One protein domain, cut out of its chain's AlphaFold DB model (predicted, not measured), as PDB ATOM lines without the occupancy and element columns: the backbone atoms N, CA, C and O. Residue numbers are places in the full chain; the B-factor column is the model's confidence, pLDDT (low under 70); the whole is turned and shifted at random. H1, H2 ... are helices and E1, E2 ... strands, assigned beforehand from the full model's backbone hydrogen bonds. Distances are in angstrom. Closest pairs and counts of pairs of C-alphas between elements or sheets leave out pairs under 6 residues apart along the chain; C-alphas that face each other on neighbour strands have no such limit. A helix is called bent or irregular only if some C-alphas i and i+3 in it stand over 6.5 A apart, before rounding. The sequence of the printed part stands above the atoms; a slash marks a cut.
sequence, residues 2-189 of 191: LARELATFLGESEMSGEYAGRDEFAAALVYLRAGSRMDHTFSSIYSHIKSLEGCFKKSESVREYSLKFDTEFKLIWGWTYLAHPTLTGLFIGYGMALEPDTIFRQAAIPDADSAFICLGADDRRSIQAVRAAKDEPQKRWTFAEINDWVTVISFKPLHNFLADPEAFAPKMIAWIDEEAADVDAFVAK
ATOM      1  N   LEU A   2       6.065  11.994  -8.699       40.41
ATOM      2  CA  LEU A   2       6.195  12.737  -9.974       40.41
ATOM      3  C   LEU A   2       5.011  13.647 -10.358       40.41
ATOM      4  O   LEU A   2       5.217  14.766 -10.805       40.41
ATOM      5  N   ALA A   3       3.767  13.204 -10.156       38.88
ATOM      6  CA  ALA A   3       2.586  13.994 -10.527       38.88
ATOM      7  C   ALA A   3       2.442  15.312  -9.736       38.88
ATOM      8  O   ALA A   3       1.813  16.248 -10.215       38.88
ATOM      9  N   ARG A   4       3.021  15.389  -8.529       40.88
ATOM     10  CA  ARG A   4       2.953  16.581  -7.673       40.88
ATOM     11  C   ARG A   4       4.042  17.592  -8.033       40.88
ATOM     12  O   ARG A   4       3.746  18.772  -8.094       40.88
ATOM     13  N   GLU A   5       5.251  17.120  -8.331       48.69
ATOM     14  CA  GLU A   5       6.351  17.953  -8.847       48.69
ATOM     15  C   GLU A   5       6.018  18.524 -10.232       48.69
ATOM     16  O   GLU A   5       6.268  19.693 -10.494       48.69
ATOM     17  N   LEU A   6       5.360  17.729 -11.082       45.31
ATOM     18  CA  LEU A   6       4.856  18.166 -12.384       45.31
ATOM     19  C   LEU A   6       3.791  19.265 -12.257       45.31
ATOM     20  O   LEU A   6       3.840  20.251 -12.982       45.31
ATOM     21  N   ALA A   7       2.848  19.124 -11.321       48.34
ATOM     22  CA  ALA A   7       1.836  20.150 -11.072       48.34
ATOM     23  C   ALA A   7       2.449  21.452 -10.523       48.34
ATOM     24  O   ALA A   7       1.989  22.537 -10.867       48.34
ATOM     25  N   THR A   8       3.500  21.346  -9.704       53.22
ATOM     26  CA  THR A   8       4.258  22.503  -9.213       53.22
ATOM     27  C   THR A   8       5.014  23.197 -10.345       53.22
ATOM     28  O   THR A   8       4.859  24.399 -10.500       53.22
ATOM     29  N   PHE A   9       5.725  22.455 -11.197       55.38
ATOM     30  CA  PHE A   9       6.459  23.016 -12.339       55.38
ATOM     31  C   PHE A   9       5.546  23.709 -13.365       55.38
ATOM     32  O   PHE A   9       5.850  24.806 -13.834       55.38
ATOM     33  N   LEU A  10       4.402  23.095 -13.689       52.53
ATOM     34  CA  LEU A  10       3.406  23.686 -14.591       52.53
ATOM     35  C   LEU A  10       2.790  24.960 -13.996       52.53
ATOM     36  O   LEU A  10       2.574  25.931 -14.716       52.53
ATOM     37  N   GLY A  11       2.560  24.973 -12.678       54.53
ATOM     38  CA  GLY A  11       2.088  26.154 -11.958       54.53
ATOM     39  C   GLY A  11       3.128  27.276 -11.870       54.53
ATOM     40  O   GLY A  11       2.765  28.440 -11.991       54.53
ATOM     41  N   GLU A  12       4.408  26.941 -11.698       55.38
ATOM     42  CA  GLU A  12       5.525  27.899 -11.641       55.38
ATOM     43  C   GLU A  12       5.857  28.519 -13.008       55.38
ATOM     44  O   GLU A  12       6.402  29.618 -13.059       55.38
ATOM     45  N   SER A  13       5.497  27.848 -14.107       52.25
ATOM     46  CA  SER A  13       5.765  28.296 -15.484       52.25
ATOM     47  C   SER A  13       4.572  28.998 -16.156       52.25
ATOM     48  O   SER A  13       4.591  29.185 -17.367       52.25
ATOM     49  N   GLU A  14       3.513  29.332 -15.402       50.53
ATOM     50  CA  GLU A  14       2.251  29.918 -15.908       50.53
ATOM     51  C   GLU A  14       1.603  29.140 -17.076       50.53
ATOM     52  O   GLU A  14       0.818  29.680 -17.857       50.53
ATOM     53  N   MET A  15       1.875  27.837 -17.189       48.81
ATOM     54  CA  MET A  15       1.280  26.996 -18.226       48.81
ATOM     55  C   MET A  15      -0.106  26.545 -17.760       48.81
ATOM     56  O   MET A  15      -0.239  25.670 -16.899       48.81
ATOM     57  N   SER A  16      -1.166  27.150 -18.302       45.81
ATOM     58  CA  SER A  16      -2.535  26.744 -17.989       45.81
ATOM     59  C   SER A  16      -2.769  25.300 -18.454       45.81
ATOM     60  O   SER A  16      -2.543  24.939 -19.609       45.81
ATOM     61  N   GLY A  17      -3.224  24.442 -17.535       42.97
ATOM     62  CA  GLY A  17      -3.416  23.003 -17.764       42.97
ATOM     63  C   GLY A  17      -4.457  22.631 -18.831       42.97
ATOM     64  O   GLY A  17      -4.739  21.448 -18.997       42.97
ATOM     65  N   GLU A  18      -5.027  23.605 -19.544       41.16
ATOM     66  CA  GLU A  18      -6.015  23.398 -20.607       41.16
ATOM     67  C   GLU A  18      -5.401  23.253 -22.013       41.16
ATOM     68  O   GLU A  18      -6.102  22.789 -22.909       41.16
ATOM     69  N   TYR A  19      -4.106  23.554 -22.215       44.12
ATOM     70  CA  TYR A  19      -3.470  23.519 -23.549       44.12
ATOM     71  C   TYR A  19      -2.126  22.779 -23.633       44.12
ATOM     72  O   TYR A  19      -1.445  22.886 -24.645       44.12
ATOM     73  N   ALA A  20      -1.736  21.994 -22.626       43.16
ATOM     74  CA  ALA A  20      -0.539  21.158 -22.738       43.16
ATOM     75  C   ALA A  20      -0.821  19.952 -23.658       43.16
ATOM     76  O   ALA A  20      -1.390  18.939 -23.239       43.16
ATOM     77  N   GLY A  21      -0.452  20.070 -24.927       45.66
ATOM     78  CA  GLY A  21      -0.395  18.977 -25.881       45.66
ATOM     79  C   GLY A  21       0.644  17.919 -25.494       45.66
ATOM     80  O   GLY A  21       1.462  18.063 -24.581       45.66
ATOM     81  N   ARG A  22       0.591  16.782 -26.197       44.72
ATOM     82  CA  ARG A  22       1.491  15.637 -25.964       44.72
ATOM     83  C   ARG A  22       2.971  16.001 -26.111       44.72
ATOM     84  O   ARG A  22       3.792  15.379 -25.438       44.72
ATOM     85  N   ASP A  23       3.286  16.992 -26.937       45.09
ATOM     86  CA  ASP A  23       4.657  17.408 -27.223       45.09
ATOM     87  C   ASP A  23       5.217  18.310 -26.114       45.09
ATOM     88  O   ASP A  23       6.343  18.075 -25.672       45.09
ATOM     89  N   GLU A  24       4.424  19.228 -25.536       43.66
ATOM     90  CA  GLU A  24       4.838  19.960 -24.326       43.66
ATOM     91  C   GLU A  24       4.981  19.022 -23.121       43.66
ATOM     92  O   GLU A  24       5.879  19.185 -22.295       43.66
ATOM     93  N   PHE A  25       4.149  17.977 -23.046       44.25
ATOM     94  CA  PHE A  25       4.237  16.947 -22.009       44.25
ATOM     95  C   PHE A  25       5.496  16.071 -22.150       44.25
ATOM     96  O   PHE A  25       6.135  15.734 -21.151       44.25
ATOM     97  N   ALA A  26       5.885  15.716 -23.380       44.78
ATOM     98  CA  ALA A  26       7.117  14.979 -23.662       44.78
ATOM     99  C   ALA A  26       8.367  15.843 -23.421       44.78
ATOM    100  O   ALA A  26       9.321  15.369 -22.798       44.78
ATOM    101  N   ALA A  27       8.329  17.118 -23.822       48.34
ATOM    102  CA  ALA A  27       9.382  18.089 -23.546       48.34
ATOM    103  C   ALA A  27       9.563  18.300 -22.033       48.34
ATOM    104  O   ALA A  27      10.680  18.181 -21.533       48.34
ATOM    105  N   ALA A  28       8.474  18.485 -21.277       44.81
ATOM    106  CA  ALA A  28       8.502  18.620 -19.820       44.81
ATOM    107  C   ALA A  28       9.014  17.353 -19.101       44.81
ATOM    108  O   ALA A  28       9.709  17.450 -18.090       44.81
ATOM    109  N   LEU A  29       8.723  16.151 -19.614       40.41
ATOM    110  CA  LEU A  29       9.199  14.879 -19.045       40.41
ATOM    111  C   LEU A  29      10.688  14.610 -19.295       40.41
ATOM    112  O   LEU A  29      11.374  14.092 -18.408       40.41
ATOM    113  N   VAL A  30      11.193  14.949 -20.483       50.19
ATOM    114  CA  VAL A  30      12.636  14.917 -20.778       50.19
ATOM    115  C   VAL A  30      13.350  15.987 -19.944       50.19
ATOM    116  O   VAL A  30      14.401  15.716 -19.361       50.19
ATOM    117  N   TYR A  31      12.725  17.155 -19.788       51.06
ATOM    118  CA  TYR A  31      13.236  18.278 -19.012       51.06
ATOM    119  C   TYR A  31      13.304  18.009 -17.504       51.06
ATOM    120  O   TYR A  31      14.357  18.202 -16.912       51.06
ATOM    121  N   LEU A  32      12.267  17.465 -16.860       47.62
ATOM    122  CA  LEU A  32      12.299  17.150 -15.419       47.62
ATOM    123  C   LEU A  32      13.427  16.176 -15.034       47.62
ATOM    124  O   LEU A  32      13.886  16.172 -13.894       47.62
ATOM    125  N   ARG A  33      13.910  15.360 -15.980       50.62
ATOM    126  CA  ARG A  33      15.053  14.455 -15.772       50.62
ATOM    127  C   ARG A  33      16.412  15.071 -16.132       50.62
ATOM    128  O   ARG A  33      17.429  14.537 -15.699       50.62
ATOM    129  N   ALA A  34      16.442  16.166 -16.893       59.81
ATOM    130  CA  ALA A  34      17.658  16.798 -17.415       59.81
ATOM    131  C   ALA A  34      17.818  18.289 -17.043       59.81
ATOM    132  O   ALA A  34      18.826  18.894 -17.401       59.81
ATOM    133  N   GLY A  35      16.872  18.881 -16.312       62.97
ATOM    134  CA  GLY A  35      16.744  20.330 -16.126       62.97
ATOM    135  C   GLY A  35      17.953  20.968 -15.454       62.97
ATOM    136  O   GLY A  35      18.464  21.965 -15.948       62.97
ATOM    137  N   SER A  36      18.509  20.336 -14.415       66.56
ATOM    138  CA  SER A  36      19.747  20.808 -13.773       66.56
ATOM    139  C   SER A  36      20.958  20.774 -14.709       66.56
ATOM    140  O   SER A  36      21.845  21.620 -14.614       66.56
ATOM    141  N   ARG A  37      21.000  19.817 -15.645       75.06
ATOM    142  CA  ARG A  37      22.069  19.724 -16.647       75.06
ATOM    143  C   ARG A  37      21.918  20.795 -17.718       75.06
ATOM    144  O   ARG A  37      22.921  21.383 -18.111       75.06
ATOM    145  N   MET A  38      20.692  21.069 -18.171       78.25
ATOM    146  CA  MET A  38      20.433  22.147 -19.130       78.25
ATOM    147  C   MET A  38      20.740  23.508 -18.514       78.25
ATOM    148  O   MET A  38      21.454  24.290 -19.130       78.25
ATOM    149  N   ASP A  39      20.303  23.747 -17.280       82.81
ATOM    150  CA  ASP A  39      20.600  24.985 -16.561       82.81
ATOM    151  C   ASP A  39      22.112  25.210 -16.416       82.81
ATOM    152  O   ASP A  39      22.625  26.269 -16.773       82.81
ATOM    153  N   HIS A  40      22.865  24.177 -16.020       85.69
ATOM    154  CA  HIS A  40      24.327  24.250 -15.957       85.69
ATOM    155  C   HIS A  40      24.976  24.504 -17.329       85.69
ATOM    156  O   HIS A  40      25.898  25.315 -17.448       85.69
ATOM    157  N   THR A  41      24.483  23.838 -18.376       87.50
ATOM    158  CA  THR A  41      24.969  23.985 -19.758       87.50
ATOM    159  C   THR A  41      24.785  25.421 -20.246       87.50
ATOM    160  O   THR A  41      25.737  26.062 -20.691       87.50
ATOM    161  N   PHE A  42      23.574  25.953 -20.117       91.50
ATOM    162  CA  PHE A  42      23.223  27.297 -20.561       91.50
ATOM    163  C   PHE A  42      23.861  28.388 -19.697       91.50
ATOM    164  O   PHE A  42      24.318  29.394 -20.234       91.50
ATOM    165  N   SER A  43      23.992  28.162 -18.390       92.00
ATOM    166  CA  SER A  43      24.723  29.056 -17.484       92.00
ATOM    167  C   SER A  43      26.219  29.113 -17.796       92.00
ATOM    168  O   SER A  43      26.832  30.175 -17.670       92.00
ATOM    169  N   SER A  44      26.815  28.006 -18.248       93.94
ATOM    170  CA  SER A  44      28.214  27.985 -18.697       93.94
ATOM    171  C   SER A  44      28.408  28.827 -19.959       93.94
ATOM    172  O   SER A  44      29.335  29.633 -20.019       93.94
ATOM    173  N   ILE A  45      27.500  28.704 -20.935       94.94
ATOM    174  CA  ILE A  45      27.513  29.533 -22.151       94.94
ATOM    175  C   ILE A  45      27.303  31.014 -21.796       94.94
ATOM    176  O   ILE A  45      28.055  31.868 -22.257       94.94
ATOM    177  N   TYR A  46      26.333  31.318 -20.928       94.50
ATOM    178  CA  TYR A  46      26.063  32.677 -20.454       94.50
ATOM    179  C   TYR A  46      27.300  33.322 -19.818       94.50
ATOM    180  O   TYR A  46      27.694  34.431 -20.178       94.50
ATOM    181  N   SER A  47      27.936  32.598 -18.892       93.81
ATOM    182  CA  SER A  47      29.135  33.057 -18.183       93.81
ATOM    183  C   SER A  47      30.287  33.317 -19.150       93.81
ATOM    184  O   SER A  47      31.007  34.302 -18.996       93.81
ATOM    185  N   HIS A  48      30.430  32.468 -20.174       96.06
ATOM    186  CA  HIS A  48      31.414  32.657 -21.236       96.06
ATOM    187  C   HIS A  48      31.156  33.938 -22.029       96.06
ATOM    188  O   HIS A  48      32.053  34.770 -22.130       96.06
ATOM    189  N   ILE A  49      29.927  34.163 -22.508       94.31
ATOM    190  CA  ILE A  49      29.581  35.383 -23.255       94.31
ATOM    191  C   ILE A  49      29.871  36.636 -22.418       94.31
ATOM    192  O   ILE A  49      30.451  37.591 -22.924       94.31
ATOM    193  N   LYS A  50      29.532  36.625 -21.123       91.56
ATOM    194  CA  LYS A  50      29.818  37.740 -20.202       91.56
ATOM    195  C   LYS A  50      31.311  37.985 -19.959       91.56
ATOM    196  O   LYS A  50      31.672  39.067 -19.500       91.56
ATOM    197  N   SER A  51      32.166  37.001 -20.237       93.31
ATOM    198  CA  SER A  51      33.624  37.134 -20.136       93.31
ATOM    199  C   SER A  51      34.276  37.720 -21.392       93.31
ATOM    200  O   SER A  51      35.440  38.120 -21.334       93.31
ATOM    201  N   LEU A  52      33.545  37.791 -22.510       94.19
ATOM    202  CA  LEU A  52      34.039  38.377 -23.753       94.19
ATOM    203  C   LEU A  52      34.205  39.901 -23.614       94.19
ATOM    204  O   LEU A  52      33.456  40.584 -22.912       94.19
ATOM    205  N   GLU A  53      35.217  40.439 -24.293       92.25
ATOM    206  CA  GLU A  53      35.505  41.878 -24.336       92.25
ATOM    207  C   GLU A  53      34.645  42.600 -25.394       92.25
ATOM    208  O   GLU A  53      33.779  42.000 -26.017       92.25
ATOM    209  N   GLY A  54      34.842  43.907 -25.593       91.06
ATOM    210  CA  GLY A  54      34.143  44.652 -26.648       91.06
ATOM    211  C   GLY A  54      32.678  44.941 -26.313       91.06
ATOM    212  O   GLY A  54      32.366  45.396 -25.207       91.06
ATOM    213  N   CYS A  55      31.767  44.716 -27.265       91.06
ATOM    214  CA  CYS A  55      30.339  44.985 -27.074       91.06
ATOM    215  C   CYS A  55      29.676  44.011 -26.088       91.06
ATOM    216  O   CYS A  55      28.585  44.280 -25.597       91.06
ATOM    217  N   PHE A  56      30.330  42.912 -25.728       91.12
ATOM    218  CA  PHE A  56      29.806  41.938 -24.770       91.12
ATOM    219  C   PHE A  56      29.892  42.416 -23.311       91.12
ATOM    220  O   PHE A  56      29.156  41.942 -22.441       91.12
ATOM    221  N   LYS A  57      30.729  43.423 -23.035       84.88
ATOM    222  CA  LYS A  57      31.004  43.932 -21.687       84.88
ATOM    223  C   LYS A  57      29.988  44.990 -21.248       84.88
ATOM    224  O   LYS A  57      30.299  46.176 -21.130       84.88
ATOM    225  N   LYS A  58      28.747  44.562 -21.004       76.62
ATOM    226  CA  LYS A  58      27.672  45.401 -20.441       76.62
ATOM    227  C   LYS A  58      27.426  45.071 -18.969       76.62
ATOM    228  O   LYS A  58      27.520  43.913 -18.565       76.62
ATOM    229  N   SER A  59      27.061  46.080 -18.174       61.12
ATOM    230  CA  SER A  59      26.521  45.872 -16.824       61.12
ATOM    231  C   SER A  59      25.283  44.974 -16.873       61.12
ATOM    232  O   SER A  59      24.469  45.123 -17.787       61.12
ATOM    233  N   GLU A  60      25.143  44.087 -15.888       64.62
ATOM    234  CA  GLU A  60      24.018  43.152 -15.765       64.62
ATOM    235  C   GLU A  60      22.665  43.854 -15.940       64.62
ATOM    236  O   GLU A  60      22.425  44.938 -15.399       64.62
ATOM    237  N   SER A  61      21.778  43.226 -16.711       73.62
ATOM    238  CA  SER A  61      20.402  43.675 -16.894       73.62
ATOM    239  C   SER A  61      19.450  42.626 -16.334       73.62
ATOM    240  O   SER A  61      19.570  41.440 -16.615       73.62
ATOM    241  N   VAL A  62      18.437  43.071 -15.585       69.44
ATOM    242  CA  VAL A  62      17.394  42.200 -15.005       69.44
ATOM    243  C   VAL A  62      16.523  41.490 -16.049       69.44
ATOM    244  O   VAL A  62      15.669  40.687 -15.695       69.44
ATOM    245  N   ARG A  63      16.695  41.820 -17.333       80.56
ATOM    246  CA  ARG A  63      15.971  41.224 -18.463       80.56
ATOM    247  C   ARG A  63      16.788  40.167 -19.207       80.56
ATOM    248  O   ARG A  63      16.358  39.723 -20.264       80.56
ATOM    249  N   GLU A  64      17.976  39.832 -18.719       86.25
ATOM    250  CA  GLU A  64      18.841  38.797 -19.291       86.25
ATOM    251  C   GLU A  64      18.483  37.441 -18.696       86.25
ATOM    252  O   GLU A  64      18.120  37.345 -17.523       86.25
ATOM    253  N   TYR A  65      18.599  36.388 -19.499       87.06
ATOM    254  CA  TYR A  65      18.323  35.025 -19.060       87.06
ATOM    255  C   TYR A  65      19.442  34.118 -19.549       87.06
ATOM    256  O   TYR A  65      19.753  34.101 -20.738       87.06
ATOM    257  N   SER A  66      20.027  33.330 -18.646       88.19
ATOM    258  CA  SER A  66      20.925  32.243 -19.044       88.19
ATOM    259  C   SER A  66      20.152  31.150 -19.779       88.19
ATOM    260  O   SER A  66      20.662  30.597 -20.749       88.19
ATOM    261  N   LEU A  67      18.917  30.881 -19.345       88.69
ATOM    262  CA  LEU A  67      18.004  29.896 -19.907       88.69
ATOM    263  C   LEU A  67      16.552  30.368 -19.754       88.69
ATOM    264  O   LEU A  67      16.094  30.677 -18.655       88.69
ATOM    265  N   LYS A  68      15.816  30.370 -20.861       87.88
ATOM    266  CA  LYS A  68      14.375  30.578 -20.937       87.88
ATOM    267  C   LYS A  68      13.764  29.573 -21.903       87.88
ATOM    268  O   LYS A  68      14.317  29.271 -22.963       87.88
ATOM    269  N   PHE A  69      12.580  29.114 -21.528       82.25
ATOM    270  CA  PHE A  69      11.691  28.343 -22.376       82.25
ATOM    271  C   PHE A  69      10.613  29.278 -22.882       82.25
ATOM    272  O   PHE A  69       9.915  29.914 -22.092       82.25
ATOM    273  N   ASP A  70      10.516  29.386 -24.195       83.19
ATOM    274  CA  ASP A  70       9.463  30.139 -24.837       83.19
ATOM    275  C   ASP A  70       8.602  29.165 -25.630       83.19
ATOM    276  O   ASP A  70       8.991  28.699 -26.700       83.19
ATOM    277  N   THR A  71       7.474  28.772 -25.044       77.00
ATOM    278  CA  THR A  71       6.572  27.778 -25.633       77.00
ATOM    279  C   THR A  71       5.822  28.341 -26.829       77.00
ATOM    280  O   THR A  71       5.552  27.598 -27.767       77.00
ATOM    281  N   GLU A  72       5.532  29.646 -26.829       81.25
ATOM    282  CA  GLU A  72       4.904  30.326 -27.965       81.25
ATOM    283  C   GLU A  72       5.830  30.286 -29.185       81.25
ATOM    284  O   GLU A  72       5.396  29.951 -30.285       81.25
ATOM    285  N   PHE A  73       7.122  30.548 -28.973       80.12
ATOM    286  CA  PHE A  73       8.120  30.526 -30.040       80.12
ATOM    287  C   PHE A  73       8.868  29.199 -30.176       80.12
ATOM    288  O   PHE A  73       9.847  29.151 -30.905       80.12
ATOM    289  N   LYS A  74       8.483  28.135 -29.464       84.44
ATOM    290  CA  LYS A  74       9.215  26.851 -29.414       84.44
ATOM    291  C   LYS A  74      10.750  27.012 -29.288       84.44
ATOM    292  O   LYS A  74      11.526  26.282 -29.914       84.44
ATOM    293  N   LEU A  75      11.197  27.980 -28.481       86.12
ATOM    294  CA  LEU A  75      12.615  28.283 -28.257       86.12
ATOM    295  C   LEU A  75      13.075  27.801 -26.882       86.12
ATOM    296  O   LEU A  75      12.401  27.994 -25.869       86.12
ATOM    297  N   ILE A  76      14.290  27.262 -26.841       89.25
ATOM    298  CA  ILE A  76      15.044  27.005 -25.612       89.25
ATOM    299  C   ILE A  76      16.337  27.795 -25.719       89.25
ATOM    300  O   ILE A  76      17.230  27.419 -26.480       89.25
ATOM    301  N   TRP A  77      16.434  28.917 -25.016       92.31
ATOM    302  CA  TRP A  77      17.457  29.907 -25.332       92.31
ATOM    303  C   TRP A  77      17.860  30.768 -24.145       92.31
ATOM    304  O   TRP A  77      17.113  30.916 -23.186       92.31
ATOM    305  N   GLY A  78      19.058  31.329 -24.220       93.56
ATOM    306  CA  GLY A  78      19.525  32.391 -23.343       93.56
ATOM    307  C   GLY A  78      19.871  33.628 -24.158       93.56
ATOM    308  O   GLY A  78      20.100  33.546 -25.369       93.56
ATOM    309  N   TRP A  79      19.913  34.781 -23.499       94.75
ATOM    310  CA  TRP A  79      20.396  36.012 -24.106       94.75
ATOM    311  C   TRP A  79      20.987  36.973 -23.078       94.75
ATOM    312  O   TRP A  79      20.642  36.973 -21.895       94.75
ATOM    313  N   THR A  80      21.862  37.842 -23.574       94.50
ATOM    314  CA  THR A  80      22.429  38.965 -22.826       94.50
ATOM    315  C   THR A  80      22.443  40.206 -23.699       94.50
ATOM    316  O   THR A  80      22.661  40.122 -24.909       94.50
ATOM    317  N   TYR A  81      22.241  41.375 -23.095       94.25
ATOM    318  CA  TYR A  81      22.308  42.618 -23.842       94.25
ATOM    319  C   TYR A  81      23.757  43.009 -24.127       94.25
ATOM    320  O   TYR A  81      24.647  42.844 -23.294       94.25
ATOM    321  N   LEU A  82      23.958  43.595 -25.301       93.69
ATOM    322  CA  LEU A  82      25.226  44.128 -25.768       93.69
ATOM    323  C   LEU A  82      25.341  45.612 -25.394       93.69
ATOM    324  O   LEU A  82      24.352  46.354 -25.285       93.69
ATOM    325  N   ALA A  83      26.568  46.037 -25.135       92.81
ATOM    326  CA  ALA A  83      26.957  47.411 -24.907       92.81
ATOM    327  C   ALA A  83      27.043  48.153 -26.244       92.81
ATOM    328  O   ALA A  83      27.729  47.734 -27.175       92.81
ATOM    329  N   HIS A  84      26.369  49.296 -26.318       93.31
ATOM    330  CA  HIS A  84      26.468  50.219 -27.438       93.31
ATOM    331  C   HIS A  84      26.245  51.653 -26.931       93.31
ATOM    332  O   HIS A  84      25.440  51.842 -26.015       93.31
ATOM    333  N   PRO A  85      26.912  52.683 -27.496       89.62
ATOM    334  CA  PRO A  85      26.832  54.051 -26.973       89.62
ATOM    335  C   PRO A  85      25.418  54.649 -26.945       89.62
ATOM    336  O   PRO A  85      25.117  55.489 -26.102       89.62
ATOM    337  N   THR A  86      24.556  54.250 -27.884       90.62
ATOM    338  CA  THR A  86      23.233  54.868 -28.096       90.62
ATOM    339  C   THR A  86      22.072  53.880 -28.209       90.62
ATOM    340  O   THR A  86      20.922  54.317 -28.268       90.62
ATOM    341  N   LEU A  87      22.357  52.576 -28.270       92.50
ATOM    342  CA  LEU A  87      21.373  51.525 -28.538       92.50
ATOM    343  C   LEU A  87      21.342  50.589 -27.333       92.50
ATOM    344  O   LEU A  87      22.360  50.017 -26.959       92.50
ATOM    345  N   THR A  88      20.194  50.482 -26.671       91.00
ATOM    346  CA  THR A  88      20.108  49.786 -25.379       91.00
ATOM    347  C   THR A  88      19.548  48.377 -25.488       91.00
ATOM    348  O   THR A  88      19.885  47.551 -24.643       91.00
ATOM    349  N   GLY A  89      18.735  48.118 -26.509       92.62
ATOM    350  CA  GLY A  89      18.021  46.867 -26.746       92.62
ATOM    351  C   GLY A  89      18.717  45.907 -27.702       92.62
ATOM    352  O   GLY A  89      18.074  45.000 -28.211       92.62
ATOM    353  N   LEU A  90      20.010  46.102 -27.983       94.50
ATOM    354  CA  LEU A  90      20.808  45.111 -28.706       94.50
ATOM    355  C   LEU A  90      21.144  43.943 -27.783       94.50
ATOM    356  O   LEU A  90      21.587  44.169 -26.655       94.50
ATOM    357  N   PHE A  91      20.999  42.717 -28.267       94.69
ATOM    358  CA  PHE A  91      21.334  41.509 -27.520       94.69
ATOM    359  C   PHE A  91      21.995  40.456 -28.401       94.69
ATOM    360  O   PHE A  91      21.809  40.441 -29.617       94.69
ATOM    361  N   ILE A  92      22.740  39.555 -27.766       94.81
ATOM    362  CA  ILE A  92      23.120  38.275 -28.355       94.81
ATOM    363  C   ILE A  92      22.284  37.172 -27.711       94.81
ATOM    364  O   ILE A  92      22.206  37.083 -26.484       94.81
ATOM    365  N   GLY A  93      21.634  36.366 -28.543       94.69
ATOM    366  CA  GLY A  93      20.868  35.192 -28.151       94.69
ATOM    367  C   GLY A  93      21.539  33.913 -28.636       94.69
ATOM    368  O   GLY A  93      22.230  33.904 -29.655       94.69
ATOM    369  N   TYR A  94      21.340  32.825 -27.908       95.31
ATOM    370  CA  TYR A  94      21.866  31.507 -28.252       95.31
ATOM    371  C   TYR A  94      20.920  30.425 -27.749       95.31
ATOM    372  O   TYR A  94      20.292  30.573 -26.700       95.31
ATOM    373  N   GLY A  95      20.833  29.308 -28.463       92.94
ATOM    374  CA  GLY A  95      19.989  28.212 -28.009       92.94
ATOM    375  C   GLY A  95      19.582  27.242 -29.097       92.94
ATOM    376  O   GLY A  95      20.350  26.933 -30.007       92.94
ATOM    377  N   MET A  96      18.367  26.731 -28.948       90.19
ATOM    378  CA  MET A  96      17.738  25.748 -29.812       90.19
ATOM    379  C   MET A  96      16.366  26.267 -30.234       90.19
ATOM    380  O   MET A  96      15.608  26.774 -29.406       90.19
ATOM    381  N   ALA A  97      16.064  26.126 -31.517       89.19
ATOM    382  CA  ALA A  97      14.759  26.391 -32.096       89.19
ATOM    383  C   ALA A  97      14.185  25.076 -32.624       89.19
ATOM    384  O   ALA A  97      14.848  24.384 -33.405       89.19
ATOM    385  N   LEU A  98      12.976  24.741 -32.177       86.94
ATOM    386  CA  LEU A  98      12.221  23.599 -32.682       86.94
ATOM    387  C   LEU A  98      11.302  24.098 -33.794       86.94
ATOM    388  O   LEU A  98      10.551  25.043 -33.569       86.94
ATOM    389  N   GLU A  99      11.385  23.498 -34.981       85.19
ATOM    390  CA  GLU A  99      10.654  23.958 -36.181       85.19
ATOM    391  C   GLU A  99      10.847  25.468 -36.487       85.19
ATOM    392  O   GLU A  99       9.887  26.251 -36.453       85.19
ATOM    393  N   PRO A 100      12.091  25.929 -36.743       86.25
ATOM    394  CA  PRO A 100      12.396  27.357 -36.842       86.25
ATOM    395  C   PRO A 100      11.618  28.093 -37.947       86.25
ATOM    396  O   PRO A 100      11.324  29.279 -37.792       86.25
ATOM    397  N   ASP A 101      11.229  27.418 -39.025       86.25
ATOM    398  CA  ASP A 101      10.409  27.968 -40.115       86.25
ATOM    399  C   ASP A 101       9.014  28.443 -39.673       86.25
ATOM    400  O   ASP A 101       8.421  29.310 -40.319       86.25
ATOM    401  N   THR A 102       8.503  27.936 -38.549       83.50
ATOM    402  CA  THR A 102       7.218  28.373 -37.981       83.50
ATOM    403  C   THR A 102       7.321  29.688 -37.196       83.50
ATOM    404  O   THR A 102       6.316  30.378 -37.014       83.50
ATOM    405  N   ILE A 103       8.532  30.062 -36.767       83.56
ATOM    406  CA  ILE A 103       8.794  31.178 -35.842       83.56
ATOM    407  C   ILE A 103       9.461  32.340 -36.570       83.56
ATOM    408  O   ILE A 103       9.020  33.488 -36.486       83.56
ATOM    409  N   PHE A 104      10.541  32.038 -37.289       85.94
ATOM    410  CA  PHE A 104      11.362  33.020 -37.972       85.94
ATOM    411  C   PHE A 104      10.827  33.231 -39.386       85.94
ATOM    412  O   PHE A 104      10.754  32.311 -40.197       85.94
ATOM    413  N   ARG A 105      10.485  34.474 -39.720       82.50
ATOM    414  CA  ARG A 105      10.065  34.823 -41.084       82.50
ATOM    415  C   ARG A 105      11.294  35.177 -41.926       82.50
ATOM    416  O   ARG A 105      12.090  35.982 -41.448       82.50
ATOM    417  N   GLN A 106      11.368  34.661 -43.169       76.75
ATOM    418  CA  GLN A 106      12.259  34.998 -44.319       76.75
ATOM    419  C   GLN A 106      13.045  33.807 -44.924       76.75
ATOM    420  O   GLN A 106      12.957  32.681 -44.459       76.75
ATOM    421  N   ALA A 107      13.731  34.039 -46.054       55.22
ATOM    422  CA  ALA A 107      14.021  33.047 -47.103       55.22
ATOM    423  C   ALA A 107      15.139  32.014 -46.831       55.22
ATOM    424  O   ALA A 107      15.451  31.232 -47.725       55.22
ATOM    425  N   ALA A 108      15.754  31.990 -45.646       75.62
ATOM    426  CA  ALA A 108      16.860  31.069 -45.344       75.62
ATOM    427  C   ALA A 108      16.774  30.467 -43.933       75.62
ATOM    428  O   ALA A 108      17.791  30.254 -43.270       75.62
ATOM    429  N   ILE A 109      15.548  30.222 -43.470       84.62
ATOM    430  CA  ILE A 109      15.282  29.546 -42.203       84.62
ATOM    431  C   ILE A 109      15.231  28.027 -42.440       84.62
ATOM    432  O   ILE A 109      14.595  27.604 -43.408       84.62
ATOM    433  N   PRO A 110      15.918  27.207 -41.622       85.62
ATOM    434  CA  PRO A 110      15.843  25.751 -41.725       85.62
ATOM    435  C   PRO A 110      14.419  25.221 -41.508       85.62
ATOM    436  O   PRO A 110      13.647  25.801 -40.755       85.62
ATOM    437  N   ASP A 111      14.110  24.079 -42.110       85.69
ATOM    438  CA  ASP A 111      12.862  23.320 -41.922       85.69
ATOM    439  C   ASP A 111      12.979  22.236 -40.832       85.69
ATOM    440  O   ASP A 111      12.051  21.468 -40.589       85.69
ATOM    441  N   ALA A 112      14.139  22.154 -40.177       85.38
ATOM    442  CA  ALA A 112      14.449  21.172 -39.149       85.38
ATOM    443  C   ALA A 112      15.001  21.836 -37.885       85.38
ATOM    444  O   ALA A 112      15.618  22.908 -37.937       85.38
ATOM    445  N   ASP A 113      14.842  21.143 -36.756       84.69
ATOM    446  CA  ASP A 113      15.349  21.576 -35.457       84.69
ATOM    447  C   ASP A 113      16.817  21.991 -35.535       84.69
ATOM    448  O   ASP A 113      17.692  21.272 -36.047       84.69
ATOM    449  N   SER A 114      17.094  23.178 -35.008       89.25
ATOM    450  CA  SER A 114      18.380  23.833 -35.197       89.25
ATOM    451  C   SER A 114      18.888  24.455 -33.907       89.25
ATOM    452  O   SER A 114      18.139  25.046 -33.133       89.25
ATOM    453  N   ALA A 115      20.196  24.348 -33.692       90.81
ATOM    454  CA  ALA A 115      20.902  25.221 -32.771       90.81
ATOM    455  C   ALA A 115      21.116  26.579 -33.450       90.81
ATOM    456  O   ALA A 115      21.332  26.637 -34.666       90.81
ATOM    457  N   PHE A 116      21.085  27.660 -32.680       93.06
ATOM    458  CA  PHE A 116      21.265  29.001 -33.215       93.06
ATOM    459  C   PHE A 116      22.115  29.894 -32.318       93.06
ATOM    460  O   PHE A 116      22.158  29.724 -31.097       93.06
ATOM    461  N   ILE A 117      22.722  30.889 -32.958       94.31
ATOM    462  CA  ILE A 117      23.184  32.128 -32.336       94.31
ATOM    463  C   ILE A 117      22.569  33.289 -33.106       94.31
ATOM    464  O   ILE A 117      22.369  33.197 -34.320       94.31
ATOM    465  N   CYS A 118      22.249  34.377 -32.428       93.06
ATOM    466  CA  CYS A 118      21.607  35.505 -33.069       93.06
ATOM    467  C   CYS A 118      22.031  36.825 -32.438       93.06
ATOM    468  O   CYS A 118      22.259  36.905 -31.234       93.06
ATOM    469  N   LEU A 119      22.124  37.869 -33.252       93.25
ATOM    470  CA  LEU A 119      22.172  39.241 -32.772       93.25
ATOM    471  C   LEU A 119      20.798  39.848 -32.987       93.25
ATOM    472  O   LEU A 119      20.325  39.925 -34.123       93.25
ATOM    473  N   GLY A 120      20.139  40.239 -31.907       92.69
ATOM    474  CA  GLY A 120      18.776  40.742 -31.937       92.69
ATOM    475  C   GLY A 120      18.641  42.163 -31.412       92.69
ATOM    476  O   GLY A 120      19.557  42.726 -30.809       92.69
ATOM    477  N   ALA A 121      17.474  42.741 -31.672       94.69
ATOM    478  CA  ALA A 121      17.064  44.033 -31.156       94.69
ATOM    479  C   ALA A 121      15.600  44.007 -30.709       94.69
ATOM    480  O   ALA A 121      14.747  43.599 -31.497       94.69
ATOM    481  N   ASP A 122      15.311  44.484 -29.495       93.31
ATOM    482  CA  ASP A 122      13.958  44.485 -28.904       93.31
ATOM    483  C   ASP A 122      13.354  45.886 -28.675       93.31
ATOM    484  O   ASP A 122      12.153  46.023 -28.448       93.31
ATOM    485  N   ASP A 123      14.154  46.953 -28.766       93.62
ATOM    486  CA  ASP A 123      13.659  48.328 -28.703       93.62
ATOM    487  C   ASP A 123      13.543  48.958 -30.096       93.62
ATOM    488  O   ASP A 123      14.300  48.650 -31.018       93.62
ATOM    489  N   ARG A 124      12.615  49.909 -30.246       93.25
ATOM    490  CA  ARG A 124      12.303  50.550 -31.532       93.25
ATOM    491  C   ARG A 124      13.531  51.111 -32.258       93.25
ATOM    492  O   ARG A 124      13.594  51.006 -33.483       93.25
ATOM    493  N   ARG A 125      14.462  51.746 -31.543       93.81
ATOM    494  CA  ARG A 125      15.641  52.376 -32.150       93.81
ATOM    495  C   ARG A 125      16.634  51.309 -32.600       93.81
ATOM    496  O   ARG A 125      17.100  51.358 -33.735       93.81
ATOM    497  N   SER A 126      16.892  50.322 -31.748       94.38
ATOM    498  CA  SER A 126      17.771  49.194 -32.066       94.38
ATOM    499  C   SER A 126      17.230  48.365 -33.239       94.38
ATOM    500  O   SER A 126      17.982  48.031 -34.150       94.38
ATOM    501  N   ILE A 127      15.914  48.121 -33.289       94.44
ATOM    502  CA  ILE A 127      15.246  47.413 -34.393       94.44
ATOM    503  C   ILE A 127      15.459  48.138 -35.724       94.44
ATOM    504  O   ILE A 127      15.753  47.510 -36.741       94.44
ATOM    505  N   GLN A 128      15.311  49.466 -35.735       93.88
ATOM    506  CA  GLN A 128      15.536  50.268 -36.938       93.88
ATOM    507  C   GLN A 128      16.993  50.196 -37.405       93.88
ATOM    508  O   GLN A 128      17.228  50.043 -38.603       93.88
ATOM    509  N   ALA A 129      17.949  50.248 -36.473       93.06
ATOM    510  CA  ALA A 129      19.369  50.137 -36.789       93.06
ATOM    511  C   ALA A 129      19.714  48.763 -37.393       93.06
ATOM    512  O   ALA A 129      20.335  48.702 -38.453       93.06
ATOM    513  N   VAL A 130      19.247  47.664 -36.786       91.69
ATOM    514  CA  VAL A 130      19.487  46.303 -37.302       91.69
ATOM    515  C   VAL A 130      18.831  46.101 -38.670       91.69
ATOM    516  O   VAL A 130      19.464  45.570 -39.577       91.69
ATOM    517  N   ARG A 131      17.595  46.581 -38.870       90.69
ATOM    518  CA  ARG A 131      16.917  46.521 -40.180       90.69
ATOM    519  C   ARG A 131      17.679  47.263 -41.276       90.69
ATOM    520  O   ARG A 131      17.669  46.807 -42.416       90.69
ATOM    521  N   ALA A 132      18.304  48.394 -40.948       88.50
ATOM    522  CA  ALA A 132      19.076  49.182 -41.904       88.50
ATOM    523  C   ALA A 132      20.397  48.501 -42.301       88.50
ATOM    524  O   ALA A 132      20.835  48.661 -43.436       88.50
ATOM    525  N   ALA A 133      20.997  47.728 -41.392       85.25
ATOM    526  CA  ALA A 133      22.279  47.052 -41.592       85.25
ATOM    527  C   ALA A 133      22.151  45.556 -41.942       85.25
ATOM    528  O   ALA A 133      23.154  44.852 -42.018       85.25
ATOM    529  N   LYS A 134      20.931  45.039 -42.149       76.69
ATOM    530  CA  LYS A 134      20.656  43.594 -42.265       76.69
ATOM    531  C   LYS A 134      21.413  42.874 -43.390       76.69
ATOM    532  O   LYS A 134      21.656  41.680 -43.274       76.69
ATOM    533  N   ASP A 135      21.770  43.595 -44.454       73.19
ATOM    534  CA  ASP A 135      22.442  43.052 -45.641       73.19
ATOM    535  C   ASP A 135      23.982  43.172 -45.551       73.19
ATOM    536  O   ASP A 135      24.695  42.782 -46.474       73.19
ATOM    537  N   GLU A 136      24.517  43.735 -44.459       66.38
ATOM    538  CA  GLU A 136      25.960  43.945 -44.266       66.38
ATOM    539  C   GLU A 136      26.778  42.722 -43.813       66.38
ATOM    540  O   GLU A 136      27.954  42.645 -44.194       66.38
ATOM    541  N   PRO A 137      26.261  41.782 -42.995       60.56
ATOM    542  CA  PRO A 137      27.032  40.608 -42.603       60.56
ATOM    543  C   PRO A 137      27.409  39.782 -43.841       60.56
ATOM    544  O   PRO A 137      26.548  39.255 -44.538       60.56
ATOM    545  N   GLN A 138      28.710  39.646 -44.123       54.44
ATOM    546  CA  GLN A 138      29.206  38.835 -45.250       54.44
ATOM    547  C   GLN A 138      29.175  37.322 -44.965       54.44
ATOM    548  O   GLN A 138      29.357  36.509 -45.874       54.44
ATOM    549  N   LYS A 139      28.978  36.932 -43.700       65.44
ATOM    550  CA  LYS A 139      28.825  35.536 -43.271       65.44
ATOM    551  C   LYS A 139      27.400  35.029 -43.537       65.44
ATOM    552  O   LYS A 139      26.502  35.797 -43.856       65.44
ATOM    553  N   ARG A 140      27.185  33.713 -43.389       69.25
ATOM    554  CA  ARG A 140      25.890  33.014 -43.562       69.25
ATOM    555  C   ARG A 140      24.887  33.329 -42.440       69.25
ATOM    556  O   ARG A 140      24.368  32.420 -41.793       69.25
ATOM    557  N   TRP A 141      24.693  34.603 -42.149       84.31
ATOM    558  CA  TRP A 141      23.703  35.064 -41.199       84.31
ATOM    559  C   TRP A 141      22.463  35.492 -41.979       84.31
ATOM    560  O   TRP A 141      22.553  36.171 -43.000       84.31
ATOM    561  N   THR A 142      21.305  35.059 -41.511       86.31
ATOM    562  CA  THR A 142      20.011  35.315 -42.131       86.31
ATOM    563  C   THR A 142      19.295  36.378 -41.318       86.31
ATOM    564  O   THR A 142      19.206  36.266 -40.099       86.31
ATOM    565  N   PHE A 143      18.759  37.407 -41.966       89.12
ATOM    566  CA  PHE A 143      17.850  38.320 -41.282       89.12
ATOM    567  C   PHE A 143      16.499  37.638 -41.053       89.12
ATOM    568  O   PHE A 143      15.940  37.035 -41.968       89.12
ATOM    569  N   ALA A 144      15.975  37.755 -39.838       89.19
ATOM    570  CA  ALA A 144      14.693  37.204 -39.445       89.19
ATOM    571  C   ALA A 144      13.935  38.170 -38.533       89.19
ATOM    572  O   ALA A 144      14.519  38.964 -37.793       89.19
ATOM    573  N   GLU A 145      12.612  38.078 -38.577       88.50
ATOM    574  CA  GLU A 145      11.724  38.813 -37.678       88.50
ATOM    575  C   GLU A 145      10.918  37.827 -36.834       88.50
ATOM    576  O   GLU A 145      10.405  36.843 -37.375       88.50
ATOM    577  N   ILE A 146      10.793  38.119 -35.535       85.62
ATOM    578  CA  ILE A 146       9.955  37.380 -34.586       85.62
ATOM    579  C   ILE A 146       9.157  38.397 -33.775       85.62
ATOM    580  O   ILE A 146       9.720  39.091 -32.935       85.62
ATOM    581  N   ASN A 147       7.844  38.470 -34.009       83.19
ATOM    582  CA  ASN A 147       6.920  39.382 -33.324       83.19
ATOM    583  C   ASN A 147       7.517  40.788 -33.088       83.19
ATOM    584  O   ASN A 147       7.648  41.567 -34.034       83.19
ATOM    585  N   ASP A 148       7.882  41.087 -31.838       84.19
ATOM    586  CA  ASP A 148       8.325  42.406 -31.379       84.19
ATOM    587  C   ASP A 148       9.835  42.653 -31.514       84.19
ATOM    588  O   ASP A 148      10.309  43.732 -31.161       84.19
ATOM    589  N   TRP A 149      10.606  41.698 -32.041       88.62
ATOM    590  CA  TRP A 149      12.047  41.838 -32.229       88.62
ATOM    591  C   TRP A 149      12.513  41.395 -33.616       88.62
ATOM    592  O   TRP A 149      11.854  40.656 -34.352       88.62
ATOM    593  N   VAL A 150      13.683  41.898 -34.001       91.19
ATOM    594  CA  VAL A 150      14.357  41.525 -35.250       91.19
ATOM    595  C   VAL A 150      15.730  40.982 -34.939       91.19
ATOM    596  O   VAL A 150      16.335  41.355 -33.934       91.19
ATOM    597  N   THR A 151      16.238  40.123 -35.812       91.00
ATOM    598  CA  THR A 151      17.535  39.508 -35.598       91.00
ATOM    599  C   THR A 151      18.265  39.204 -36.890       91.00
ATOM    600  O   THR A 151      17.661  39.007 -37.942       91.00
ATOM    601  N   VAL A 152      19.587  39.158 -36.796       91.12
ATOM    602  CA  VAL A 152      20.429  38.461 -37.755       91.12
ATOM    603  C   VAL A 152      20.907  37.177 -37.072       91.12
ATOM    604  O   VAL A 152      21.536  37.232 -36.016       91.12
ATOM    605  N   ILE A 153      20.543  36.026 -37.631       90.44
ATOM    606  CA  ILE A 153      20.639  34.711 -36.989       90.44
ATOM    607  C   ILE A 153      21.452  33.736 -37.837       90.44
ATOM    608  O   ILE A 153      21.360  33.722 -39.063       90.44
ATOM    609  N   SER A 154      22.242  32.892 -37.180       91.56
ATOM    610  CA  SER A 154      22.939  31.777 -37.810       91.56
ATOM    611  C   SER A 154      22.460  30.466 -37.202       91.56
ATOM    612  O   SER A 154      22.282  30.367 -35.989       91.56
ATOM    613  N   PHE A 155      22.262  29.458 -38.052       91.06
ATOM    614  CA  PHE A 155      21.781  28.138 -37.657       91.06
ATOM    615  C   PHE A 155      22.824  27.060 -37.936       91.06
ATOM    616  O   PHE A 155      23.522  27.080 -38.953       91.06
ATOM    617  N   LYS A 156      22.869  26.062 -37.057       91.00
ATOM    618  CA  LYS A 156      23.543  24.783 -37.290       91.00
ATOM    619  C   LYS A 156      22.565  23.649 -36.940       91.00
ATOM    620  O   LYS A 156      21.803  23.791 -35.983       91.00
ATOM    621  N   PRO A 157      22.575  22.515 -37.664       86.56
ATOM    622  CA  PRO A 157      21.642  21.424 -37.390       86.56
ATOM    623  C   PRO A 157      21.755  20.916 -35.949       86.56
ATOM    624  O   PRO A 157      22.861  20.629 -35.481       86.56
ATOM    625  N   LEU A 158      20.623  20.769 -35.254       81.31
ATOM    626  CA  LEU A 158      20.619  20.454 -33.822       81.31
ATOM    627  C   LEU A 158      21.233  19.080 -33.512       81.31
ATOM    628  O   LEU A 158      21.923  18.913 -32.506       81.31
ATOM    629  N   HIS A 159      21.066  18.105 -34.407       76.00
ATOM    630  CA  HIS A 159      21.639  16.765 -34.247       76.00
ATOM    631  C   HIS A 159      23.173  16.771 -34.108       76.00
ATOM    632  O   HIS A 159      23.726  15.916 -33.417       76.00
ATOM    633  N   ASN A 160      23.870  17.761 -34.680       76.12
ATOM    634  CA  ASN A 160      25.324  17.903 -34.525       76.12
ATOM    635  C   ASN A 160      25.730  18.292 -33.096       76.12
ATOM    636  O   ASN A 160      26.855  18.013 -32.667       76.12
ATOM    637  N   PHE A 161      24.824  18.930 -32.357       73.38
ATOM    638  CA  PHE A 161      25.024  19.336 -30.972       73.38
ATOM    639  C   PHE A 161      24.557  18.252 -30.000       73.38
ATOM    640  O   PHE A 161      25.259  17.977 -29.035       73.38
ATOM    641  N   LEU A 162      23.430  17.594 -30.287       70.19
ATOM    642  CA  LEU A 162      22.813  16.614 -29.384       70.19
ATOM    643  C   LEU A 162      23.377  15.191 -29.481       70.19
ATOM    644  O   LEU A 162      23.030  14.355 -28.650       70.19
ATOM    645  N   ALA A 163      24.259  14.907 -30.446       69.25
ATOM    646  CA  ALA A 163      24.959  13.620 -30.514       69.25
ATOM    647  C   ALA A 163      25.745  13.300 -29.224       69.25
ATOM    648  O   ALA A 163      25.909  12.133 -28.879       69.25
ATOM    649  N   ASP A 164      26.200  14.338 -28.519       71.31
ATOM    650  CA  ASP A 164      26.804  14.254 -27.191       71.31
ATOM    651  C   ASP A 164      26.311  15.445 -26.346       71.31
ATOM    652  O   ASP A 164      26.764  16.573 -26.568       71.31
ATOM    653  N   PRO A 165      25.376  15.225 -25.402       67.44
ATOM    654  CA  PRO A 165      24.809  16.291 -24.580       67.44
ATOM    655  C   PRO A 165      25.846  17.076 -23.767       67.44
ATOM    656  O   PRO A 165      25.663  18.275 -23.562       67.44
ATOM    657  N   GLU A 166      26.935  16.439 -23.327       77.62
ATOM    658  CA  GLU A 166      27.988  17.113 -22.549       77.62
ATOM    659  C   GLU A 166      28.832  18.042 -23.433       77.62
ATOM    660  O   GLU A 166      29.358  19.053 -22.968       77.62
ATOM    661  N   ALA A 167      28.889  17.761 -24.737       81.94
ATOM    662  CA  ALA A 167      29.580  18.590 -25.713       81.94
ATOM    663  C   ALA A 167      28.758  19.799 -26.193       81.94
ATOM    664  O   ALA A 167      29.301  20.620 -26.937       81.94
ATOM    665  N   PHE A 168      27.486  19.945 -25.796       85.44
ATOM    666  CA  PHE A 168      26.639  21.048 -26.263       85.44
ATOM    667  C   PHE A 168      27.236  22.417 -25.912       85.44
ATOM    668  O   PHE A 168      27.481  23.225 -26.809       85.44
ATOM    669  N   ALA A 169      27.505  22.669 -24.624       88.88
ATOM    670  CA  ALA A 169      28.074  23.940 -24.173       88.88
ATOM    671  C   ALA A 169      29.441  24.229 -24.818       88.88
ATOM    672  O   ALA A 169      29.574  25.295 -25.416       88.88
ATOM    673  N   PRO A 170      30.420  23.301 -24.807       92.75
ATOM    674  CA  PRO A 170      31.694  23.503 -25.495       92.75
ATOM    675  C   PRO A 170      31.556  23.830 -26.990       92.75
ATOM    676  O   PRO A 170      32.235  24.729 -27.481       92.75
ATOM    677  N   LYS A 171      30.665  23.145 -27.722       92.88
ATOM    678  CA  LYS A 171      30.430  23.413 -29.154       92.88
ATOM    679  C   LYS A 171      29.790  24.778 -29.392       92.88
ATOM    680  O   LYS A 171      30.140  25.448 -30.360       92.88
ATOM    681  N   MET A 172      28.848  25.177 -28.537       93.62
ATOM    682  CA  MET A 172      28.202  26.485 -28.630       93.62
ATOM    683  C   MET A 172      29.190  27.609 -28.305       93.62
ATOM    684  O   MET A 172      29.259  28.579 -29.046       93.62
ATOM    685  N   ILE A 173      29.996  27.445 -27.255       96.19
ATOM    686  CA  ILE A 173      31.066  28.380 -26.880       96.19
ATOM    687  C   ILE A 173      32.062  28.552 -28.027       96.19
ATOM    688  O   ILE A 173      32.308  29.677 -28.446       96.19
ATOM    689  N   ALA A 174      32.549  27.451 -28.606       96.25
ATOM    690  CA  ALA A 174      33.456  27.511 -29.750       96.25
ATOM    691  C   ALA A 174      32.831  28.252 -30.943       96.25
ATOM    692  O   ALA A 174      33.492  29.056 -31.592       96.25
ATOM    693  N   TRP A 175      31.543  28.024 -31.212       95.19
ATOM    694  CA  TRP A 175      30.836  28.746 -32.267       95.19
ATOM    695  C   TRP A 175      30.675  30.241 -31.955       95.19
ATOM    696  O   TRP A 175      30.823  31.066 -32.849       95.19
ATOM    697  N   ILE A 176      30.409  30.612 -30.704       95.50
ATOM    698  CA  ILE A 176      30.358  32.019 -30.290       95.50
ATOM    699  C   ILE A 176      31.729  32.678 -30.474       95.50
ATOM    700  O   ILE A 176      31.799  33.774 -31.024       95.50
ATOM    701  N   ASP A 177      32.816  32.005 -30.093       96.12
ATOM    702  CA  ASP A 177      34.181  32.521 -30.254       96.12
ATOM    703  C   ASP A 177      34.552  32.745 -31.728       96.12
ATOM    704  O   ASP A 177      35.179  33.751 -32.065       96.12
ATOM    705  N   GLU A 178      34.120  31.849 -32.625       94.44
ATOM    706  CA  GLU A 178      34.289  31.984 -34.084       94.44
ATOM    707  C   GLU A 178      33.605  33.239 -34.661       94.44
ATOM    708  O   GLU A 178      33.983  33.723 -35.733       94.44
ATOM    709  N   GLU A 179      32.581  33.749 -33.979       92.00
ATOM    710  CA  GLU A 179      31.678  34.791 -34.474       92.00
ATOM    711  C   GLU A 179      31.782  36.105 -33.679       92.00
ATOM    712  O   GLU A 179      31.318  37.146 -34.144       92.00
ATOM    713  N   ALA A 180      32.434  36.096 -32.513       92.38
ATOM    714  CA  ALA A 180      32.504  37.233 -31.596       92.38
ATOM    715  C   ALA A 180      33.090  38.499 -32.244       92.38
ATOM    716  O   ALA A 180      32.552  39.591 -32.067       92.38
ATOM    717  N   ALA A 181      34.153  38.358 -33.043       90.94
ATOM    718  CA  ALA A 181      34.772  39.490 -33.733       90.94
ATOM    719  C   ALA A 181      33.839  40.133 -34.776       90.94
ATOM    720  O   ALA A 181      33.839  41.354 -34.943       90.94
ATOM    721  N   ASP A 182      33.024  39.327 -35.460       89.00
ATOM    722  CA  ASP A 182      32.054  39.828 -36.434       89.00
ATOM    723  C   ASP A 182      30.863  40.491 -35.746       89.00
ATOM    724  O   ASP A 182      30.383  41.521 -36.221       89.00
ATOM    725  N   VAL A 183      30.426  39.950 -34.605       90.56
ATOM    726  CA  VAL A 183      29.413  40.580 -33.749       90.56
ATOM    727  C   VAL A 183      29.876  41.963 -33.305       90.56
ATOM    728  O   VAL A 183      29.156  42.939 -33.518       90.56
ATOM    729  N   ASP A 184      31.090  42.073 -32.762       90.94
ATOM    730  CA  ASP A 184      31.676  43.354 -32.358       90.94
ATOM    731  C   ASP A 184      31.729  44.344 -33.533       90.94
ATOM    732  O   ASP A 184      31.305  45.499 -33.411       90.94
ATOM    733  N   ALA A 185      32.208  43.889 -34.695       89.56
ATOM    734  CA  ALA A 185      32.305  44.715 -35.893       89.56
ATOM    735  C   ALA A 185      30.932  45.153 -36.428       89.56
ATOM    736  O   ALA A 185      30.805  46.268 -36.938       89.56
ATOM    737  N   PHE A 186      29.912  44.299 -36.325       90.00
ATOM    738  CA  PHE A 186      28.542  44.617 -36.716       90.00
ATOM    739  C   PHE A 186      27.927  45.647 -35.766       90.00
ATOM    740  O   PHE A 186      27.451  46.688 -36.219       90.00
ATOM    741  N   VAL A 187      28.006  45.413 -34.452       91.12
ATOM    742  CA  VAL A 187      27.467  46.322 -33.427       91.12
ATOM    743  C   VAL A 187      28.083  47.712 -33.539       91.12
ATOM    744  O   VAL A 187      27.357  48.700 -33.487       91.12
ATOM    745  N   ALA A 188      29.397  47.809 -33.759       90.19
ATOM    746  CA  ALA A 188      30.098  49.087 -33.879       90.19
ATOM    747  C   ALA A 188      29.628  49.963 -35.061       90.19
ATOM    748  O   ALA A 188      29.902  51.166 -35.081       90.19
ATOM    749  N   LYS A 189      28.947  49.385 -36.059       88.69
ATOM    750  CA  LYS A 189      28.451  50.105 -37.244       88.69
ATOM    751  C   LYS A 189      27.018  50.610 -37.103       88.69
ATOM    752  O   LYS A 189      26.625  51.490 -37.870       88.69
TER     753      LYS A 189
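Overview. This is residues 2 to 189 of the 191 residues of an uncharacterized protein of Bradyrhizobium erythrophlei (UniProt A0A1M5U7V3). A strongly twisted, curled sheet of six strands has two long helices, H2b and H5, side by side over one face, while the shorter H3 packs on it near the ends of E4 and E6. H1 and H2a form an arm that sticks out from this body and makes much of its length. The printed part has 188 residues, with the order H1 H2 E1 E2 E3 E4 H3 E5 E6 H4 H5, and is of mixed class, helices and strands. The sheet, E1 - E2 - E3 - E4 - E6 - E5, is antiparallel throughout. The whole is compact, with a radius of gyration of the C-alphas of 16.7 A, yet elongated, spanning 52 by 32 by 30 A.

Along the chain. The strands are E1, residues 65 to 70, E2, 75 to 81, E3, 90 to 97, E4, 114 to 121, E5, 142 to 146, and E6, 149 to 157, 23.1 A long. C-alpha 65 is at (18.323, 35.025, -19.060). By its hydrogen bonds H2, residues 22 to 51, was assigned as one helix, but it is bent: C-alphas 33 and 36 are 8.1 A apart. Its arms are H2a, residues 22 to 33, and H2b, residues 36 to 51, 22.4 A long. H1 is residues 2 to 12, beginning at C-alpha 2 (6.195, 12.737, -9.974), H3 124 to 133 and H4 159 to 162. H5, residues 165 to 187, is 31.4 A long, ends at C-alpha 187 (27.467, 46.322, -33.427), and is irregular: C-alphas 178 and 181 are 7.5 A apart.

Arrangement. E1 to E4 form a meander, each strand the antiparallel neighbour of the one before. N 68 and O 77 of E1 and E2 are 2.7 A apart, N 78 and O 94 of E2 and E3 2.9 A, and N 93 and O 118 of E3 and E4 2.8 A. N 117 of E4 and O 154 of E6 are within hydrogen-bond range at 3.1 A, and so are N 144 and O 151 of the hairpin E5 and E6 at 2.8 A. E4, H3 and E5 are a split strand-helix-strand unit, two strands of one sheet that are not neighbours, with H3 between them along the chain and E6 between them in the sheet; its crossover is right-handed. H2b, H3 and H5 on one face of the sheet give two layers. H2b lies over E1 and E2 at a height over the sheet of 8.9 A; its closest C-alphas to E1 are Ser 43 and Ser 66, 5.2 A. H5 touches H2b with residues 168 to 176 alone, at a shallow tilt of 28 degrees, the same way; the closest C-alphas are Thr 41 and Ala 169, 5.4 A. H3 lies over E6, the C-alphas of Ile 127 and Val 150 being closest at 6.0 A. H4 only grazes the sheet and touches H5 only at the corner, Phe 161 and Phe 168 having the closest C-alphas, 5.3 A. H2a and H2b are about perpendicular at 79 degrees; H1 and H2a are near each other, with 10 pairs of C-alphas within 10 A, and not on the sheet. Every O i to N i+4 pair is within hydrogen-bond range in H1, H2b and H3, against 7 of 8 in H2a and 15 of 19 in H5; H4 is too short for such a pair.

Size, cuts and confidence. The C-alphas farthest apart, of Ala 3 and Lys 189, are 51.8 A apart. The printed part has no cut. The links from H2 to E1 and from E3 to E4 are long. Mean pLDDT of the printed part is 79.6; residues 2 to 36 and 136 to 140 are among those under 70.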